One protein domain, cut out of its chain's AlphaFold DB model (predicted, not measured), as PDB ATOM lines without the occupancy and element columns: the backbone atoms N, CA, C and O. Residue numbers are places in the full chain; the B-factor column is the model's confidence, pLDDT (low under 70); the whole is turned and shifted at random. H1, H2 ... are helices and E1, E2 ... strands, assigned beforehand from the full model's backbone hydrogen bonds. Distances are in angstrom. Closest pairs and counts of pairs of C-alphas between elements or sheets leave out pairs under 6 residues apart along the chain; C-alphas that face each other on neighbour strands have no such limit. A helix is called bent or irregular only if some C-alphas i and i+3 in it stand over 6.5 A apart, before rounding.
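What this domain is: This is residues 205 to 243 and 261 to 369 of the 490 residues of an uncharacterized protein of Metschnikowia sp. JCM 33374 (UniProt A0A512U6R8). Two long helices, the arm H1b and H2, lie side by side and run opposite ways, making most of the length of an elongated body; H4 crosses the last part of H2 like the stem of a T. Beyond the end of H2 the hairpin E1 and E2 carries the length on, with the short arm H1a alongside, while a long loop with the small H3 runs from E2 to H4. The printed part has 148 residues, with five named helices and two strands in the order H1 H2 E1 E2 H3 H4 H5; the sheet, E1 - E2, is antiparallel, and the class is mostly helix. It is only just compact, close to loose, with a radius of gyration of the C-alphas of 17.3 A, and elongated, spanning 59 by 37 by 30 A.

Where its parts are: H1, residues 205 to 242, was assigned as one helix by its hydrogen bonds but is bent: C-alphas 212 and 215 are 6.6 A apart. Its arm H1a, residues 205 to 212, begins with C-alpha 205 at (6.537, 7.904, 24.529) and is 11.2 A long; H1b, residues 215 to 242, is 41.4 A long. H2, residues 261 to 289, is 41.8 A long and ends at C-alpha 289 (27.659, 6.461, 24.729). E1 is residues 292 to 296, 12.1 A, and E2 residues 301 to 305, 12.7 A. H3 is residues 321 to 324, 5.0 A. H4, residues 338 to 359, is 31.2 A long. H5, residues 363 to 366, is 5.9 A long and ends at C-alpha 366 (9.192, -4.359, 28.189).

How they stand to each other: H1a and H1b stand at a steep tilt of 41 degrees. H1b touches H2 at a shallow tilt of 26 degrees, opposite ways; the closest C-alphas, of Ile 225 and Phe 278, are 5.6 A apart. Residues 280 to 288 of H2 touch residues 348 to 355 of H4, about perpendicular at 89 degrees, closest at C-alphas Leu 284 and Phe 352, 5.5 A. H1b and H4 only just touch, with 3 pairs of C-alphas within 8 A, closest at Met 217 and Phe 359, 5.6 A. H1a touches H5, closest at C-alphas Leu 210 and Ala 363, 5.8 A. The closest C-alphas of H1a and E1, Val 207 and Arg 294, are 6.0 A apart. In the hairpin E1 and E2, N 292 and O 305 are 2.8 A apart and N 303 and O 294 2.8 A, within hydrogen-bond range. H2 and H3 are near each other, with 5 pairs of C-alphas within 10 A; H3 and H4 are apart. In H2 and H4 every O i to N i+4 pair is within hydrogen-bond range, in H1a 3 of 4 and in H1b 22 of 24; H3 and H5 are too short for such a pair.

The domain as a whole: The C-alphas farthest apart, of Arg 241 and Arg 298, are 59.6 A apart. Residues 244 to 260 are not printed, and C-alphas 243 and 261 are 13.7 A apart across this cut. The links E2 to H3 and H3 to H4 are long. The mean pLDDT of the printed part is 88.3, and no printed residue is under 70.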
ATOM      1  N   GLY A 205       6.366   7.727  23.083       91.25
ATOM      2  CA  GLY A 205       6.537   7.904  24.529       91.25
ATOM      3  C   GLY A 205       7.472   6.877  25.179       91.25
ATOM      4  O   GLY A 205       8.030   7.146  26.240       91.25
ATOM      5  N   ASP A 206       7.664   5.706  24.567       92.44
ATOM      6  CA  ASP A 206       8.618   4.708  25.055       92.44
ATOM      7  C   ASP A 206      10.053   5.048  24.639       92.44
ATOM      8  O   ASP A 206      10.988   4.738  25.372       92.44
ATOM      9  N   VAL A 207      10.230   5.756  23.518       94.75
ATOM     10  CA  VAL A 207      11.539   6.253  23.071       94.75
ATOM     11  C   VAL A 207      12.142   7.179  24.116       94.75
ATOM     12  O   VAL A 207      13.299   6.996  24.486       94.75
ATOM     13  N   GLU A 208      11.365   8.136  24.625       94.94
ATOM     14  CA  GLU A 208      11.861   9.094  25.618       94.94
ATOM     15  C   GLU A 208      12.259   8.403  26.928       94.94
ATOM     16  O   GLU A 208      13.350   8.641  27.436       94.94
ATOM     17  N   LYS A 209      11.467   7.436  27.409       94.56
ATOM     18  CA  LYS A 209      11.827   6.655  28.607       94.56
ATOM     19  C   LYS A 209      13.113   5.852  28.419       94.56
ATOM     20  O   LYS A 209      13.925   5.764  29.333       94.56
ATOM     21  N   LEU A 210      13.302   5.241  27.246       94.75
ATOM     22  CA  LEU A 210      14.521   4.486  26.950       94.75
ATOM     23  C   LEU A 210      15.737   5.415  26.852       94.75
ATOM     24  O   LEU A 210      16.806   5.062  27.346       94.75
ATOM     25  N   LYS A 211      15.582   6.612  26.268       95.56
ATOM     26  CA  LYS A 211      16.636   7.639  26.249       95.56
ATOM     27  C   LYS A 211      17.016   8.093  27.657       95.56
ATOM     28  O   LYS A 211      18.202   8.237  27.930       95.56
ATOM     29  N   GLU A 212      16.037   8.290  28.538       95.19
ATOM     30  CA  GLU A 212      16.264   8.660  29.942       95.19
ATOM     31  C   GLU A 212      16.987   7.561  30.737       95.19
ATOM     32  O   GLU A 212      17.723   7.861  31.675       95.19
ATOM     33  N   GLU A 213      16.816   6.291  30.360       94.69
ATOM     34  CA  GLU A 213      17.434   5.154  31.051       94.69
ATOM     35  C   GLU A 213      18.892   4.892  30.630       94.69
ATOM     36  O   GLU A 213      19.700   4.471  31.462       94.69
ATOM     37  N   ILE A 214      19.263   5.171  29.372       95.06
ATOM     38  CA  ILE A 214      20.620   4.916  28.841       95.06
ATOM     39  C   ILE A 214      21.740   5.528  29.707       95.06
ATOM     40  O   ILE A 214      22.709   4.815  29.978       95.06
ATOM     41  N   PRO A 215      21.652   6.783  30.194       94.44
ATOM     42  CA  PRO A 215      22.658   7.344  31.098       94.44
ATOM     43  C   PRO A 215      22.890   6.505  32.362       94.44
ATOM     44  O   PRO A 215      24.036   6.271  32.739       94.44
ATOM     45  N   GLY A 216      21.829   5.971  32.977       94.06
ATOM     46  CA  GLY A 216      21.958   5.091  34.143       94.06
ATOM     47  C   GLY A 216      22.635   3.758  33.806       94.06
ATOM     48  O   GLY A 216      23.415   3.229  34.597       94.06
ATOM     49  N   MET A 217      22.406   3.237  32.596       94.75
ATOM     50  CA  MET A 217      23.112   2.049  32.103       94.75
ATOM     51  C   MET A 217      24.608   2.327  31.906       94.75
ATOM     52  O   MET A 217      25.433   1.488  32.260       94.75
ATOM     53  N   ILE A 218      24.964   3.503  31.379       94.75
ATOM     54  CA  ILE A 218      26.358   3.947  31.223       94.75
ATOM     55  C   ILE A 218      27.064   3.987  32.586       94.75
ATOM     56  O   ILE A 218      28.167   3.456  32.716       94.75
ATOM     57  N   GLU A 219      26.427   4.564  33.608       93.62
ATOM     58  CA  GLU A 219      26.975   4.632  34.970       93.62
ATOM     59  C   GLU A 219      27.218   3.241  35.577       93.62
ATOM     60  O   GLU A 219      28.287   2.983  36.141       93.62
ATOM     61  N   GLU A 220      26.270   2.314  35.427       94.31
ATOM     62  CA  GLU A 220      26.429   0.955  35.955       94.31
ATOM     63  C   GLU A 220      27.516   0.176  35.197       94.31
ATOM     64  O   GLU A 220      28.329  -0.513  35.818       94.31
ATOM     65  N   VAL A 221      27.610   0.327  33.871       94.38
ATOM     66  CA  VAL A 221      28.688  -0.284  33.076       94.38
ATOM     67  C   VAL A 221      30.055   0.270  33.491       94.38
ATOM     68  O   VAL A 221      30.994  -0.505  33.686       94.38
ATOM     69  N   LEU A 222      30.180   1.584  33.708       91.69
ATOM     70  CA  LEU A 222      31.411   2.211  34.212       91.69
ATOM     71  C   LEU A 222      31.843   1.635  35.563       91.69
ATOM     72  O   LEU A 222      33.024   1.333  35.775       91.69
ATOM     73  N   LYS A 223      30.889   1.437  36.473       91.38
ATOM     74  CA  LYS A 223      31.140   0.811  37.772       91.38
ATOM     75  C   LYS A 223      31.617  -0.633  37.616       91.38
ATOM     76  O   LYS A 223      32.614  -1.010  38.232       91.38
ATOM     77  N   VAL A 224      30.977  -1.420  36.747       91.62
ATOM     78  CA  VAL A 224      31.396  -2.800  36.448       91.62
ATOM     79  C   VAL A 224      32.812  -2.847  35.872       91.62
ATOM     80  O   VAL A 224      33.607  -3.682  36.306       91.62
ATOM     81  N   ILE A 225      33.157  -1.952  34.941       90.44
ATOM     82  CA  ILE A 225      34.509  -1.858  34.368       90.44
ATOM     83  C   ILE A 225      35.531  -1.530  35.456       90.44
ATOM     84  O   ILE A 225      36.570  -2.188  35.546       90.44
ATOM     85  N   THR A 226      35.229  -0.549  36.304       87.31
ATOM     86  CA  THR A 226      36.120  -0.114  37.388       87.31
ATOM     87  C   THR A 226      36.372  -1.252  38.379       87.31
ATOM     88  O   THR A 226      37.525  -1.582  38.673       87.31
ATOM     89  N   ASP A 227      35.314  -1.931  38.823       87.56
ATOM     90  CA  ASP A 227      35.406  -3.090  39.716       87.56
ATOM     91  C   ASP A 227      36.170  -4.256  39.070       87.56
ATOM     92  O   ASP A 227      36.965  -4.936  39.731       87.56
ATOM     93  N   ALA A 228      35.932  -4.510  37.779       86.44
ATOM     94  CA  ALA A 228      36.627  -5.547  37.025       86.44
ATOM     95  C   ALA A 228      38.122  -5.233  36.887       86.44
ATOM     96  O   ALA A 228      38.937  -6.139  37.045       86.44
ATOM     97  N   CYS A 229      38.494  -3.968  36.682       84.62
ATOM     98  CA  CYS A 229      39.886  -3.527  36.617       84.62
ATOM     99  C   CYS A 229      40.621  -3.769  37.948       84.62
ATOM    100  O   CYS A 229      41.687  -4.392  37.973       84.62
ATOM    101  N   VAL A 230      40.020  -3.386  39.082       84.88
ATOM    102  CA  VAL A 230      40.591  -3.647  40.419       84.88
ATOM    103  C   VAL A 230      40.790  -5.150  40.651       84.88
ATOM    104  O   VAL A 230      41.860  -5.586  41.088       84.88
ATOM    105  N   LYS A 231      39.782  -5.966  40.316       84.75
ATOM    106  CA  LYS A 231      39.856  -7.433  40.432       84.75
ATOM    107  C   LYS A 231      40.918  -8.025  39.511       84.75
ATOM    108  O   LYS A 231      41.654  -8.914  39.938       84.75
ATOM    109  N   LEU A 232      41.011  -7.545  38.274       86.44
ATOM    110  CA  LEU A 232      41.999  -7.984  37.295       86.44
ATOM    111  C   LEU A 232      43.416  -7.727  37.810       86.44
ATOM    112  O   LEU A 232      44.216  -8.660  37.839       86.44
ATOM    113  N   ASN A 233      43.697  -6.522  38.309       85.69
ATOM    114  CA  ASN A 233      44.998  -6.178  38.885       85.69
ATOM    115  C   ASN A 233      45.373  -7.110  40.044       85.69
ATOM    116  O   ASN A 233      46.474  -7.664  40.070       85.69
ATOM    117  N   TRP A 234      44.440  -7.377  40.962       87.06
ATOM    118  CA  TRP A 234      44.670  -8.318  42.064       87.06
ATOM    119  C   TRP A 234      44.922  -9.761  41.584       87.06
ATOM    120  O   TRP A 234      45.786 -10.467  42.121       87.06
ATOM    121  N   ARG A 235      44.204 -10.216  40.547       84.62
ATOM    122  CA  ARG A 235      44.383 -11.551  39.942       84.62
ATOM    123  C   ARG A 235      45.731 -11.668  39.239       84.62
ATOM    124  O   ARG A 235      46.443 -12.641  39.472       84.62
ATOM    125  N   VAL A 236      46.127 -10.658  38.464       86.12
ATOM    126  CA  VAL A 236      47.449 -10.580  37.824       86.12
ATOM    127  C   VAL A 236      48.550 -10.615  38.885       86.12
ATOM    128  O   VAL A 236      49.461 -11.437  38.787       86.12
ATOM    129  N   MET A 237      48.424  -9.831  39.963       87.56
ATOM    130  CA  MET A 237      49.340  -9.901  41.108       87.56
ATOM    131  C   MET A 237      49.401 -11.312  41.708       87.56
ATOM    132  O   MET A 237      50.488 -11.820  41.977       87.56
ATOM    133  N   SER A 238      48.264 -11.989  41.861       85.69
ATOM    134  CA  SER A 238      48.199 -13.363  42.379       85.69
ATOM    135  C   SER A 238      48.850 -14.398  41.454       85.69
ATOM    136  O   SER A 238      49.281 -15.455  41.927       85.69
ATOM    137  N   LEU A 239      48.947 -14.108  40.153       87.12
ATOM    138  CA  LEU A 239      49.629 -14.948  39.171       87.12
ATOM    139  C   LEU A 239      51.152 -14.732  39.165       87.12
ATOM    140  O   LEU A 239      51.884 -15.654  38.808       87.12
ATOM    141  N   THR A 240      51.656 -13.586  39.643       85.69
ATOM    142  CA  THR A 240      53.107 -13.285  39.667       85.69
ATOM    143  C   THR A 240      53.939 -14.329  40.420       85.69
ATOM    144  O   THR A 240      55.092 -14.577  40.070       85.69
ATOM    145  N   ARG A 241      53.352 -15.014  41.412       81.38
ATOM    146  CA  ARG A 241      54.013 -16.104  42.153       81.38
ATOM    147  C   ARG A 241      54.359 -17.324  41.294       81.38
ATOM    148  O   ARG A 241      55.209 -18.108  41.701       81.38
ATOM    149  N   TYR A 242      53.721 -17.480  40.134       80.56
ATOM    150  CA  TYR A 242      53.969 -18.572  39.190       80.56
ATOM    151  C   TYR A 242      54.978 -18.199  38.091       80.56
ATOM    152  O   TYR A 242      55.389 -19.064  37.328       80.56
ATOM    153  N   VAL A 243      55.417 -16.936  38.023       78.44
ATOM    154  CA  VAL A 243      56.367 -16.440  37.005       78.44
ATOM    155  C   VAL A 243      57.815 -16.837  37.329       78.44
ATOM    156  O   VAL A 243      58.685 -16.834  36.462       78.44
ATOM    157  N   SER A 261      48.651 -27.603  40.147       85.25
ATOM    158  CA  SER A 261      48.097 -27.216  38.843       85.25
ATOM    159  C   SER A 261      46.619 -26.832  38.931       85.25
ATOM    160  O   SER A 261      46.190 -25.944  38.206       85.25
ATOM    161  N   LYS A 262      45.830 -27.426  39.842       87.81
ATOM    162  CA  LYS A 262      44.427 -27.016  40.051       87.81
ATOM    163  C   LYS A 262      44.312 -25.565  40.514       87.81
ATOM    164  O   LYS A 262      43.454 -24.843  40.021       87.81
ATOM    165  N   ALA A 263      45.170 -25.138  41.442       83.19
ATOM    166  CA  ALA A 263      45.161 -23.762  41.937       83.19
ATOM    167  C   ALA A 263      45.589 -22.763  40.851       83.19
ATOM    168  O   ALA A 263      45.008 -21.685  40.754       83.19
ATOM    169  N   TRP A 264      46.576 -23.127  40.025       86.88
ATOM    170  CA  TRP A 264      46.940 -22.357  38.834       86.88
ATOM    171  C   TRP A 264      45.767 -22.253  37.857       86.88
ATOM    172  O   TRP A 264      45.367 -21.140  37.534       86.88
ATOM    173  N   ASN A 265      45.185 -23.389  37.457       89.06
ATOM    174  CA  ASN A 265      44.085 -23.453  36.493       89.06
ATOM    175  C   ASN A 265      42.908 -22.576  36.921       89.06
ATOM    176  O   ASN A 265      42.432 -21.773  36.130       89.06
ATOM    177  N   TYR A 266      42.503 -22.666  38.191       88.25
ATOM    178  CA  TYR A 266      41.439 -21.821  38.726       88.25
ATOM    179  C   TYR A 266      41.769 -20.327  38.598       88.25
ATOM    180  O   TYR A 266      40.944 -19.544  38.144       88.25
ATOM    181  N   LEU A 267      42.985 -19.917  38.973       86.44
ATOM    182  CA  LEU A 267      43.367 -18.502  38.967       86.44
ATOM    183  C   LEU A 267      43.553 -17.938  37.563       86.44
ATOM    184  O   LEU A 267      43.204 -16.782  37.336       86.44
ATOM    185  N   ILE A 268      44.115 -18.717  36.635       90.31
ATOM    186  CA  ILE A 268      44.297 -18.262  35.256       90.31
ATOM    187  C   ILE A 268      42.954 -18.192  34.524       90.31
ATOM    188  O   ILE A 268      42.703 -17.195  33.855       90.31
ATOM    189  N   GLU A 269      42.065 -19.170  34.719       89.50
ATOM    190  CA  GLU A 269      40.716 -19.171  34.138       89.50
ATOM    191  C   GLU A 269      39.887 -17.995  34.667       89.50
ATOM    192  O   GLU A 269      39.265 -17.257  33.900       89.50
ATOM    193  N   ASP A 270      39.937 -17.757  35.978       84.81
ATOM    194  CA  ASP A 270      39.280 -16.622  36.614       84.81
ATOM    195  C   ASP A 270      39.876 -15.291  36.104       84.81
ATOM    196  O   ASP A 270      39.142 -14.362  35.761       84.81
ATOM    197  N   CYS A 271      41.202 -15.180  35.961       87.81
ATOM    198  CA  CYS A 271      41.853 -13.997  35.385       87.81
ATOM    199  C   CYS A 271      41.418 -13.731  33.935       87.81
ATOM    200  O   CYS A 271      40.973 -12.624  33.636       87.81
ATOM    201  N   GLN A 272      41.466 -14.743  33.066       87.81
ATOM    202  CA  GLN A 272      41.037 -14.649  31.667       87.81
ATOM    203  C   GLN A 272      39.552 -14.293  31.542       87.81
ATOM    204  O   GLN A 272      39.180 -13.472  30.706       87.81
ATOM    205  N   THR A 273      38.710 -14.853  32.411       85.12
ATOM    206  CA  THR A 273      37.278 -14.536  32.457       85.12
ATOM    207  C   THR A 273      37.044 -13.076  32.839       85.12
ATOM    208  O   THR A 273      36.295 -12.384  32.155       85.12
ATOM    209  N   SER A 274      37.717 -12.572  33.882       84.62
ATOM    210  CA  SER A 274      37.632 -11.146  34.242       84.62
ATOM    211  C   SER A 274      38.136 -10.241  33.131       84.62
ATOM    212  O   SER A 274      37.513  -9.222  32.857       84.62
ATOM    213  N   TYR A 275      39.242 -10.615  32.486       87.81
ATOM    214  CA  TYR A 275      39.808  -9.851  31.384       87.81
ATOM    215  C   TYR A 275      38.821  -9.735  30.221       87.81
ATOM    216  O   TYR A 275      38.563  -8.642  29.724       87.81
ATOM    217  N   LYS A 276      38.195 -10.853  29.846       87.81
ATOM    218  CA  LYS A 276      37.161 -10.880  28.815       87.81
ATOM    219  C   LYS A 276      35.967  -9.993  29.177       87.81
ATOM    220  O   LYS A 276      35.585  -9.158  28.367       87.81
ATOM    221  N   ILE A 277      35.417 -10.138  30.385       84.94
ATOM    222  CA  ILE A 277      34.281  -9.325  30.855       84.94
ATOM    223  C   ILE A 277      34.642  -7.838  30.814       84.94
ATOM    224  O   ILE A 277      33.857  -7.025  30.333       84.94
ATOM    225  N   PHE A 278      35.832  -7.479  31.291       89.56
ATOM    226  CA  PHE A 278      36.333  -6.110  31.264       89.56
ATOM    227  C   PHE A 278      36.354  -5.536  29.837       89.56
ATOM    228  O   PHE A 278      35.801  -4.462  29.605       89.56
ATOM    229  N   LEU A 279      36.914  -6.269  28.871       90.12
ATOM    230  CA  LEU A 279      36.994  -5.814  27.481       90.12
ATOM    231  C   LEU A 279      35.636  -5.781  26.763       90.12
ATOM    232  O   LEU A 279      35.396  -4.878  25.964       90.12
ATOM    233  N   GLU A 280      34.731  -6.722  27.045       92.06
ATOM    234  CA  GLU A 280      33.361  -6.693  26.507       92.06
ATOM    235  C   GLU A 280      32.597  -5.457  27.005       92.06
ATOM    236  O   GLU A 280      31.944  -4.774  26.217       92.06
ATOM    237  N   ASN A 281      32.722  -5.118  28.294       92.88
ATOM    238  CA  ASN A 281      32.044  -3.949  28.858       92.88
ATOM    239  C   ASN A 281      32.602  -2.623  28.325       92.88
ATOM    240  O   ASN A 281      31.845  -1.668  28.188       92.88
ATOM    241  N   ARG A 282      33.889  -2.560  27.971       91.75
ATOM    242  CA  ARG A 282      34.475  -1.388  27.303       91.75
ATOM    243  C   ARG A 282      33.832  -1.098  25.947       91.75
ATOM    244  O   ARG A 282      33.400   0.024  25.692       91.75
ATOM    245  N   VAL A 283      33.671  -2.128  25.114       93.19
ATOM    246  CA  VAL A 283      32.951  -2.007  23.834       93.19
ATOM    247  C   VAL A 283      31.500  -1.586  24.063       93.19
ATOM    248  O   VAL A 283      31.014  -0.666  23.406       93.19
ATOM    249  N   LEU A 284      30.824  -2.210  25.031       95.19
ATOM    250  CA  LEU A 284      29.455  -1.852  25.390       95.19
ATOM    251  C   LEU A 284      29.333  -0.382  25.819       95.19
ATOM    252  O   LEU A 284      28.399   0.300  25.406       95.19
ATOM    253  N   LEU A 285      30.267   0.111  26.634       94.69
ATOM    254  CA  LEU A 285      30.283   1.495  27.096       94.69
ATOM    255  C   LEU A 285      30.401   2.475  25.927       94.69
ATOM    256  O   LEU A 285      29.642   3.445  25.868       94.69
ATOM    257  N   PHE A 286      31.315   2.205  24.988       94.44
ATOM    258  CA  PHE A 286      31.438   2.988  23.760       94.44
ATOM    259  C   PHE A 286      30.102   3.025  23.013       94.44
ATOM    260  O   PHE A 286      29.602   4.097  22.676       94.44
ATOM    261  N   GLN A 287      29.478   1.864  22.811       95.44
ATOM    262  CA  GLN A 287      28.237   1.761  22.049       95.44
ATOM    263  C   GLN A 287      27.046   2.441  22.734       95.44
ATOM    264  O   GLN A 287      26.255   3.103  22.062       95.44
ATOM    265  N   LEU A 288      26.924   2.329  24.059       95.50
ATOM    266  CA  LEU A 288      25.900   3.039  24.833       95.50
ATOM    267  C   LEU A 288      26.090   4.556  24.753       95.50
ATOM    268  O   LEU A 288      25.118   5.281  24.566       95.50
ATOM    269  N   SER A 289      27.337   5.029  24.819       94.19
ATOM    270  CA  SER A 289      27.659   6.461  24.729       94.19
ATOM    271  C   SER A 289      27.316   7.069  23.361       94.19
ATOM    272  O   SER A 289      27.119   8.275  23.256       94.19
ATOM    273  N   HIS A 290      27.209   6.234  22.323       95.25
ATOM    274  CA  HIS A 290      26.837   6.632  20.962       95.25
ATOM    275  C   HIS A 290      25.436   6.144  20.557       95.25
ATOM    276  O   HIS A 290      25.078   6.206  19.378       95.25
ATOM    277  N   ALA A 291      24.648   5.635  21.508       95.88
ATOM    278  CA  ALA A 291      23.336   5.076  21.231       95.88
ATOM    279  C   ALA A 291      22.316   6.173  20.886       95.88
ATOM    280  O   ALA A 291      22.179   7.177  21.582       95.88
ATOM    281  N   GLN A 292      21.550   5.950  19.822       96.25
ATOM    282  CA  GLN A 292      20.461   6.808  19.371       96.25
ATOM    283  C   GLN A 292      19.189   5.975  19.272       96.25
ATOM    284  O   GLN A 292      19.091   5.065  18.449       96.25
ATOM    285  N   VAL A 293      18.214   6.296  20.118       95.88
ATOM    286  CA  VAL A 293      16.922   5.608  20.173       95.88
ATOM    287  C   VAL A 293      15.912   6.353  19.308       95.88
ATOM    288  O   VAL A 293      15.738   7.565  19.468       95.88
ATOM    289  N   ARG A 294      15.211   5.634  18.429       93.75
ATOM    290  CA  ARG A 294      14.085   6.166  17.653       93.75
ATOM    291  C   ARG A 294      12.942   5.166  17.552       93.75
ATOM    292  O   ARG A 294      13.167   3.958  17.565       93.75
ATOM    293  N   PHE A 295      11.728   5.678  17.406       92.62
ATOM    294  CA  PHE A 295      10.598   4.880  16.948       92.62
ATOM    295  C   PHE A 295      10.666   4.788  15.425       92.62
ATOM    296  O   PHE A 295      10.920   5.791  14.761       92.62
ATOM    297  N   GLU A 296      10.482   3.590  14.886       90.88
ATOM    298  CA  GLU A 296      10.495   3.328  13.454       90.88
ATOM    299  C   GLU A 296       9.060   3.163  12.939       90.88
ATOM    300  O   GLU A 296       8.444   2.125  13.204       90.88
ATOM    301  N   PRO A 297       8.513   4.127  12.177       85.75
ATOM    302  CA  PRO A 297       7.124   4.065  11.731       85.75
ATOM    303  C   PRO A 297       6.807   2.839  10.867       85.75
ATOM    304  O   PRO A 297       5.717   2.280  10.989       85.75
ATOM    305  N   ARG A 298       7.749   2.373  10.028       85.38
ATOM    306  CA  ARG A 298       7.492   1.246   9.108       85.38
ATOM    307  C   ARG A 298       7.475  -0.117   9.789       85.38
ATOM    308  O   ARG A 298       6.786  -1.020   9.330       85.38
ATOM    309  N   THR A 299       8.234  -0.287  10.871       88.38
ATOM    310  CA  THR A 299       8.256  -1.535  11.660       88.38
ATOM    311  C   THR A 299       7.365  -1.454  12.895       88.38
ATOM    312  O   THR A 299       7.033  -2.489  13.482       88.38
ATOM    313  N   GLN A 300       6.967  -0.238  13.279       89.06
ATOM    314  CA  GLN A 300       6.306   0.097  14.537       89.06
ATOM    315  C   GLN A 300       7.075  -0.411  15.761       89.06
ATOM    316  O   GLN A 300       6.462  -0.782  16.757       89.06
ATOM    317  N   TRP A 301       8.404  -0.484  15.672       92.44
ATOM    318  CA  TRP A 301       9.295  -0.923  16.747       92.44
ATOM    319  C   TRP A 301      10.314   0.158  17.078       92.44
ATOM    320  O   TRP A 301      10.473   1.141  16.356       92.44
ATOM    321  N   ILE A 302      11.025  -0.019  18.188       94.81
ATOM    322  CA  ILE A 302      12.068   0.917  18.597       94.81
ATOM    323  C   ILE A 302      13.409   0.428  18.062       94.81
ATOM    324  O   ILE A 302      13.797  -0.715  18.277       94.81
ATOM    325  N   HIS A 303      14.118   1.302  17.360       94.88
ATOM    326  CA  HIS A 303      15.444   1.047  16.822       94.88
ATOM    327  C   HIS A 303      16.471   1.819  17.647       94.88
ATOM    328  O   HIS A 303      16.340   3.028  17.846       94.88
ATOM    329  N   ILE A 304      17.509   1.124  18.108       96.25
ATOM    330  CA  ILE A 304      18.645   1.718  18.808       96.25
ATOM    331  C   ILE A 304      19.865   1.595  17.915       96.25
ATOM    332  O   ILE A 304      20.460   0.523  17.800       96.25
ATOM    333  N   ARG A 305      20.233   2.701  17.278       95.62
ATOM    334  CA  ARG A 305      21.442   2.795  16.465       95.62
ATOM    335  C   ARG A 305      22.641   3.094  17.347       95.62
ATOM    336  O   ARG A 305      22.529   3.883  18.274       95.62
ATOM    337  N   THR A 306      23.786   2.510  17.040       95.62
ATOM    338  CA  THR A 306      25.059   2.827  17.693       95.62
ATOM    339  C   THR A 306      26.177   2.972  16.659       95.62
ATOM    340  O   THR A 306      25.945   2.865  15.451       95.62
ATOM    341  N   GLN A 307      27.390   3.255  17.127       94.38
ATOM    342  CA  GLN A 307      28.589   3.326  16.305       94.38
ATOM    343  C   GLN A 307      29.499   2.119  16.570       94.38
ATOM    344  O   GLN A 307      29.632   1.689  17.718       94.38
ATOM    345  N   PRO A 308      30.142   1.571  15.527       92.50
ATOM    346  CA  PRO A 308      31.197   0.585  15.707       92.50
ATOM    347  C   PRO A 308      32.434   1.223  16.354       92.50
ATOM    348  O   PRO A 308      32.828   2.342  16.019       92.50
ATOM    349  N   PHE A 309      33.062   0.494  17.276       92.44
ATOM    350  CA  PHE A 309      34.295   0.909  17.932       92.44
ATOM    351  C   PHE A 309      35.499   0.497  17.076       92.44
ATOM    352  O   PHE A 309      35.874  -0.679  17.036       92.44
ATOM    353  N   PHE A 310      36.096   1.464  16.380       90.31
ATOM    354  CA  PHE A 310      37.346   1.268  15.647       90.31
ATOM    355  C   PHE A 310      38.564   1.441  16.567       90.31
ATOM    356  O   PHE A 310      38.485   2.206  17.526       90.31
ATOM    357  N   PRO A 311      39.706   0.792  16.267       84.75
ATOM    358  CA  PRO A 311      40.922   0.896  17.083       84.75
ATOM    359  C   PRO A 311      41.399   2.333  17.339       84.75
ATOM    360  O   PRO A 311      41.896   2.623  18.422       84.75
ATOM    361  N   ASP A 312      41.206   3.225  16.364       81.62
ATOM    362  CA  ASP A 312      41.645   4.624  16.433       81.62
ATOM    363  C   ASP A 312      40.555   5.576  16.959       81.62
ATOM    364  O   ASP A 312      40.772   6.786  17.069       81.62
ATOM    365  N   SER A 313      39.362   5.060  17.272       84.75
ATOM    366  CA  SER A 313      38.283   5.877  17.826       84.75
ATOM    367  C   SER A 313      38.611   6.303  19.252       84.75
ATOM    368  O   SER A 313      39.066   5.513  20.079       84.75
ATOM    369  N   LYS A 314      38.280   7.553  19.583       82.50
ATOM    370  CA  LYS A 314      38.285   8.010  20.971       82.50
ATOM    371  C   LYS A 314      37.176   7.279  21.735       82.50
ATOM    372  O   LYS A 314      36.007   7.449  21.407       82.50
ATOM    373  N   GLU A 315      37.549   6.477  22.728       79.19
ATOM    374  CA  GLU A 315      36.620   5.594  23.441       79.19
ATOM    375  C   GLU A 315      35.573   6.382  24.248       79.19
ATOM    376  O   GLU A 315      34.388   6.386  23.929       79.19
ATOM    377  N   THR A 316      36.000   7.068  25.303       74.38
ATOM    378  CA  THR A 316      35.159   7.977  26.089       74.38
ATOM    379  C   THR A 316      36.032   8.750  27.072       74.38
ATOM    380  O   THR A 316      37.011   8.213  27.588       74.38
ATOM    381  N   ASP A 317      35.670  10.003  27.352       73.56
ATOM    382  CA  ASP A 317      36.320  10.817  28.389       73.56
ATOM    383  C   ASP A 317      36.043  10.295  29.812       73.56
ATOM    384  O   ASP A 317      36.712  10.683  30.766       73.56
ATOM    385  N   SER A 318      35.064   9.399  29.962       75.69
ATOM    386  CA  SER A 318      34.650   8.830  31.246       75.69
ATOM    387  C   SER A 318      35.550   7.690  31.734       75.69
ATOM    388  O   SER A 318      35.408   7.266  32.882       75.69
ATOM    389  N   LEU A 319      36.448   7.163  30.892       77.62
ATOM    390  CA  LEU A 319      37.381   6.100  31.275       77.62
ATOM    391  C   LEU A 319      38.775   6.663  31.602       77.62
ATOM    392  O   LEU A 319      39.332   7.412  30.802       77.62
ATOM    393  N   PRO A 320      39.387   6.261  32.733       74.69
ATOM    394  CA  PRO A 320      40.792   6.549  33.021       74.69
ATOM    395  C   PRO A 320      41.743   6.030  31.930       74.69
ATOM    396  O   PRO A 320      41.528   4.945  31.388       74.69
ATOM    397  N   GLU A 321      42.844   6.744  31.674       74.94
ATOM    398  CA  GLU A 321      43.847   6.363  30.659       74.94
ATOM    399  C   GLU A 321      44.456   4.971  30.901       74.94
ATOM    400  O   GLU A 321      44.647   4.190  29.967       74.94
ATOM    401  N   ASP A 322      44.673   4.607  32.168       71.81
ATOM    402  CA  ASP A 322      45.178   3.284  32.556       71.81
ATOM    403  C   ASP A 322      44.238   2.138  32.130       71.81
ATOM    404  O   ASP A 322      44.656   0.986  32.019       71.81
ATOM    405  N   ILE A 323      42.955   2.442  31.903       75.50
ATOM    406  CA  ILE A 323      41.913   1.496  31.485       75.50
ATOM    407  C   ILE A 323      41.739   1.502  29.961       75.50
ATOM    408  O   ILE A 323      41.540   0.438  29.367       75.50
ATOM    409  N   SER A 324      41.839   2.666  29.318       73.44
ATOM    410  CA  SER A 324      41.689   2.783  27.862       73.44
ATOM    411  C   SER A 324      42.868   2.176  27.090       73.44
ATOM    412  O   SER A 324      42.690   1.709  25.964       73.44
ATOM    413  N   GLY A 325      44.050   2.079  27.709       74.00
ATOM    414  CA  GLY A 325      45.258   1.512  27.095       74.00
ATOM    415  C   GLY A 325      45.239  -0.002  26.825       74.00
ATOM    416  O   GLY A 325      46.157  -0.517  26.186       74.00
ATOM    417  N   PHE A 326      44.229  -0.744  27.291       80.88
ATOM    418  CA  PHE A 326      44.120  -2.172  26.979       80.88
ATOM    419  C   PHE A 326      43.649  -2.395  25.527       80.88
ATOM    420  O   PHE A 326      42.765  -1.676  25.058       80.88
ATOM    421  N   PRO A 327      44.154  -3.413  24.808       85.38
ATOM    422  CA  PRO A 327      43.642  -3.745  23.481       85.38
ATOM    423  C   PRO A 327      42.217  -4.307  23.565       85.38
ATOM    424  O   PRO A 327      41.837  -4.912  24.569       85.38
ATOM    425  N   LEU A 328      41.438  -4.139  22.494       87.62
ATOM    426  CA  LEU A 328      40.157  -4.827  22.340       87.62
ATOM    427  C   LEU A 328      40.365  -6.341  22.219       87.62
ATOM    428  O   LEU A 328      41.451  -6.823  21.895       87.62
ATOM    429  N   LEU A 329      39.297  -7.108  22.454       88.69
ATOM    430  CA  LEU A 329      39.307  -8.526  22.107       88.69
ATOM    431  C   LEU A 329      39.510  -8.683  20.596       88.69
ATOM    432  O   LEU A 329      39.008  -7.885  19.803       88.69
ATOM    433  N   GLU A 330      40.209  -9.741  20.194       88.19
ATOM    434  CA  GLU A 330      40.505 -10.026  18.785       88.19
ATOM    435  C   GLU A 330      39.225 -10.065  17.937       88.19
ATOM    436  O   GLU A 330      39.130  -9.398  16.912       88.19
ATOM    437  N   ASN A 331      38.177 -10.725  18.437       88.44
ATOM    438  CA  ASN A 331      36.871 -10.800  17.780       88.44
ATOM    439  C   ASN A 331      36.084  -9.477  17.767       88.44
ATOM    440  O   ASN A 331      35.018  -9.432  17.167       88.44
ATOM    441  N   HIS A 332      36.554  -8.424  18.440       91.19
ATOM    442  CA  HIS A 332      35.982  -7.072  18.393       91.19
ATOM    443  C   HIS A 332      36.847  -6.099  17.595       91.19
ATOM    444  O   HIS A 332      36.434  -4.965  17.375       91.19
ATOM    445  N   THR A 333      38.037  -6.507  17.162       92.12
ATOM    446  CA  THR A 333      38.989  -5.607  16.518       92.12
ATOM    447  C   THR A 333      38.650  -5.463  15.036       92.12
ATOM    448  O   THR A 333      38.861  -6.381  14.247       92.12
ATOM    449  N   ILE A 334      38.120  -4.300  14.643       89.88
ATOM    450  CA  ILE A 334      37.730  -4.023  13.253       89.88
ATOM    451  C   ILE A 334      38.978  -3.678  12.439       89.88
ATOM    452  O   ILE A 334      39.394  -2.525  12.366       89.88
ATOM    453  N   THR A 335      39.588  -4.702  11.848       86.56
ATOM    454  CA  THR A 335      40.767  -4.591  10.979       86.56
ATOM    455  C   THR A 335      40.733  -5.668   9.893       86.56
ATOM    456  O   THR A 335      39.974  -6.640   9.989       86.56
ATOM    457  N   GLY A 336      41.570  -5.513   8.866       87.31
ATOM    458  CA  GLY A 336      41.753  -6.516   7.819       87.31
ATOM    459  C   GLY A 336      40.754  -6.398   6.669       87.31
ATOM    460  O   GLY A 336      40.394  -5.298   6.258       87.31
ATOM    461  N   GLU A 337      40.367  -7.544   6.115       86.81
ATOM    462  CA  GLU A 337      39.465  -7.637   4.968       86.81
ATOM    463  C   GLU A 337      37.995  -7.432   5.373       86.81
ATOM    464  O   GLU A 337      37.624  -7.529   6.544       86.81
ATOM    465  N   ALA A 338      37.124  -7.191   4.389       83.06
ATOM    466  CA  ALA A 338      35.702  -6.931   4.626       83.06
ATOM    467  C   ALA A 338      35.019  -8.028   5.469       83.06
ATOM    468  O   ALA A 338      34.163  -7.730   6.299       83.06
ATOM    469  N   GLU A 339      35.411  -9.295   5.302       82.12
ATOM    470  CA  GLU A 339      34.858 -10.408   6.080       82.12
ATOM    471  C   GLU A 339      35.206 -10.310   7.574       82.12
ATOM    472  O   GLU A 339      34.307 -10.398   8.416       82.12
ATOM    473  N   SER A 340      36.478 -10.063   7.918       85.25
ATOM    474  CA  SER A 340      36.911  -9.922   9.314       85.25
ATOM    475  C   SER A 340      36.332  -8.667   9.958       85.25
ATOM    476  O   SER A 340      35.872  -8.718  11.100       85.25
ATOM    477  N   MET A 341      36.267  -7.560   9.211       88.25
ATOM    478  CA  MET A 341      35.631  -6.325   9.667       88.25
ATOM    479  C   MET A 341      34.150  -6.539   9.997       88.25
ATOM    480  O   MET A 341      33.696  -6.149  11.074       88.25
ATOM    481  N   ASN A 342      33.403  -7.205   9.113       86.56
ATOM    482  CA  ASN A 342      31.979  -7.465   9.319       86.56
ATOM    483  C   ASN A 342      31.734  -8.425  10.493       86.56
ATOM    484  O   ASN A 342      30.797  -8.221  11.266       86.56
ATOM    485  N   ALA A 343      32.574  -9.452  10.657       87.19
ATOM    486  CA  ALA A 343      32.500 -10.361  11.801       87.19
ATOM    487  C   ALA A 343      32.768  -9.628  13.127       87.19
ATOM    488  O   ALA A 343      32.034  -9.825  14.099       87.19
ATOM    489  N   ALA A 344      33.765  -8.736  13.151       90.81
ATOM    490  CA  ALA A 344      34.076  -7.923  14.319       90.81
ATOM    491  C   ALA A 344      32.922  -6.977  14.679       90.81
ATOM    492  O   ALA A 344      32.470  -6.969  15.825       90.81
ATOM    493  N   MET A 345      32.379  -6.248  13.699       91.19
ATOM    494  CA  MET A 345      31.211  -5.382  13.899       91.19
ATOM    495  C   MET A 345      29.992  -6.168  14.400       91.19
ATOM    496  O   MET A 345      29.332  -5.747  15.348       91.19
ATOM    497  N   ALA A 346      29.716  -7.346  13.829       88.94
ATOM    498  CA  ALA A 346      28.628  -8.204  14.293       88.94
ATOM    499  C   ALA A 346      28.826  -8.645  15.754       88.94
ATOM    500  O   ALA A 346      27.868  -8.632  16.527       88.94
ATOM    501  N   SER A 347      30.055  -8.985  16.155       89.94
ATOM    502  CA  SER A 347      30.378  -9.339  17.542       89.94
ATOM    503  C   SER A 347      30.213  -8.153  18.500       89.94
ATOM    504  O   SER A 347      29.709  -8.323  19.615       89.94
ATOM    505  N   GLN A 348      30.574  -6.940  18.071       93.00
ATOM    506  CA  GLN A 348      30.312  -5.734  18.856       93.00
ATOM    507  C   GLN A 348      28.802  -5.489  19.010       93.00
ATOM    508  O   GLN A 348      28.339  -5.226  20.115       93.00
ATOM    509  N   ILE A 349      27.995  -5.610  17.948       93.12
ATOM    510  CA  ILE A 349      26.531  -5.447  18.051       93.12
ATOM    511  C   ILE A 349      25.900  -6.539  18.927       93.12
ATOM    512  O   ILE A 349      25.019  -6.240  19.726       93.12
ATOM    513  N   GLU A 350      26.378  -7.785  18.875       90.25
ATOM    514  CA  GLU A 350      25.930  -8.824  19.815       90.25
ATOM    515  C   GLU A 350      26.260  -8.476  21.270       90.25
ATOM    516  O   GLU A 350      25.464  -8.752  22.170       90.25
ATOM    517  N   THR A 351      27.416  -7.857  21.512       91.62
ATOM    518  CA  THR A 351      27.782  -7.332  22.832       91.62
ATOM    519  C   THR A 351      26.809  -6.236  23.264       91.62
ATOM    520  O   THR A 351      26.342  -6.260  24.403       91.62
ATOM    521  N   PHE A 352      26.400  -5.357  22.346       94.19
ATOM    522  CA  PHE A 352      25.391  -4.331  22.605       94.19
ATOM    523  C   PHE A 352      24.019  -4.924  22.959       94.19
ATOM    524  O   PHE A 352      23.467  -4.606  24.008       94.19
ATOM    525  N   GLU A 353      23.498  -5.864  22.161       91.19
ATOM    526  CA  GLU A 353      22.256  -6.612  22.445       91.19
ATOM    527  C   GLU A 353      22.315  -7.324  23.812       91.19
ATOM    528  O   GLU A 353      21.318  -7.464  24.530       91.19
ATOM    529  N   ASN A 354      23.502  -7.817  24.184       88.06
ATOM    530  CA  ASN A 354      23.788  -8.390  25.497       88.06
ATOM    531  C   ASN A 354      23.714  -7.375  26.624       88.06
ATOM    532  O   ASN A 354      22.962  -7.609  27.574       88.06
ATOM    533  N   GLY A 355      24.385  -6.243  26.472       91.06
ATOM    534  CA  GLY A 355      24.352  -5.160  27.437       91.06
ATOM    535  C   GLY A 355      22.962  -4.567  27.635       91.06
ATOM    536  O   GLY A 355      22.529  -4.434  28.776       91.06
ATOM    537  N   LEU A 356      22.218  -4.292  26.557       92.12
ATOM    538  CA  LEU A 356      20.868  -3.721  26.651       92.12
ATOM    539  C   LEU A 356      19.932  -4.599  27.492       92.12
ATOM    540  O   LEU A 356      19.227  -4.102  28.365       92.12
ATOM    541  N   SER A 357      19.976  -5.917  27.285       85.69
ATOM    542  CA  SER A 357      19.198  -6.876  28.077       85.69
ATOM    543  C   SER A 357      19.657  -6.999  29.530       85.69
ATOM    544  O   SER A 357      18.857  -7.389  30.376       85.69
ATOM    545  N   GLN A 358      20.948  -6.805  29.799       86.75
ATOM    546  CA  GLN A 358      21.541  -7.040  31.115       86.75
ATOM    547  C   GLN A 358      21.410  -5.820  32.030       86.75
ATOM    548  O   GLN A 358      21.140  -5.980  33.218       86.75
ATOM    549  N   PHE A 359      21.632  -4.625  31.485       91.12
ATOM    550  CA  PHE A 359      21.667  -3.370  32.236       91.12
ATOM    551  C   PHE A 359      20.364  -2.568  32.119       91.12
ATOM    552  O   PHE A 359      20.122  -1.694  32.947       91.12
ATOM    553  N   GLY A 360      19.504  -2.883  31.145       87.88
ATOM    554  CA  GLY A 360      18.165  -2.310  31.038       87.88
ATOM    555  C   GLY A 360      17.232  -2.892  32.102       87.88
ATOM    556  O   GLY A 360      16.893  -4.074  32.064       87.88
ATOM    557  N   THR A 361      16.816  -2.076  33.067       79.19
ATOM    558  CA  THR A 361      16.038  -2.490  34.251       79.19
ATOM    559  C   THR A 361      14.683  -1.783  34.378       79.19
ATOM    560  O   THR A 361      13.813  -2.281  35.097       79.19
ATOM    561  N   GLY A 362      14.477  -0.677  33.655       85.31
ATOM    562  CA  GLY A 362      13.278   0.162  33.609       85.31
ATOM    563  C   GLY A 362      12.412  -0.085  32.368       85.31
ATOM    564  O   GLY A 362      11.794  -1.133  32.234       85.31
ATOM    565  N   ALA A 363      12.309   0.872  31.450       87.38
ATOM    566  CA  ALA A 363      11.511   0.721  30.233       87.38
ATOM    567  C   ALA A 363      12.003  -0.433  29.340       87.38
ATOM    568  O   ALA A 363      11.182  -1.110  28.717       87.38
ATOM    569  N   PHE A 364      13.311  -0.716  29.343       88.44
ATOM    570  CA  PHE A 364      13.922  -1.786  28.543       88.44
ATOM    571  C   PHE A 364      13.353  -3.183  28.820       88.44
ATOM    572  O   PHE A 364      13.316  -4.015  27.919       88.44
ATOM    573  N   ILE A 365      12.844  -3.446  30.027       82.31
ATOM    574  CA  ILE A 365      12.310  -4.770  30.399       82.31
ATOM    575  C   ILE A 365      11.012  -5.132  29.667       82.31
ATOM    576  O   ILE A 365      10.562  -6.275  29.741       82.31
ATOM    577  N   ASN A 366      10.392  -4.158  28.996       84.50
ATOM    578  CA  ASN A 366       9.192  -4.359  28.189       84.50
ATOM    579  C   ASN A 366       9.523  -4.753  26.742       84.50
ATOM    580  O   ASN A 366       8.613  -5.017  25.955       84.50
ATOM    581  N   PHE A 367      10.811  -4.831  26.400       87.69
ATOM    582  CA  PHE A 367      11.280  -5.117  25.056       87.69
ATOM    583  C   PHE A 367      12.231  -6.313  25.007       87.69
ATOM    584  O   PHE A 367      13.088  -6.521  25.865       87.69
ATOM    585  N   ASP A 368      12.114  -7.070  23.929       85.25
ATOM    586  CA  ASP A 368      13.032  -8.114  23.528       85.25
ATOM    587  C   ASP A 368      14.197  -7.522  22.721       85.25
ATOM    588  O   ASP A 368      14.095  -7.290  21.515       85.25
ATOM    589  N   SER A 369      15.329  -7.317  23.393       84.38
ATOM    590  CA  SER A 369      16.606  -6.940  22.765       84.38
ATOM    591  C   SER A 369      17.374  -8.132  22.176       84.38
ATOM    592  O   SER A 369      18.392  -7.942  21.513       84.38
TER     593      SER A 369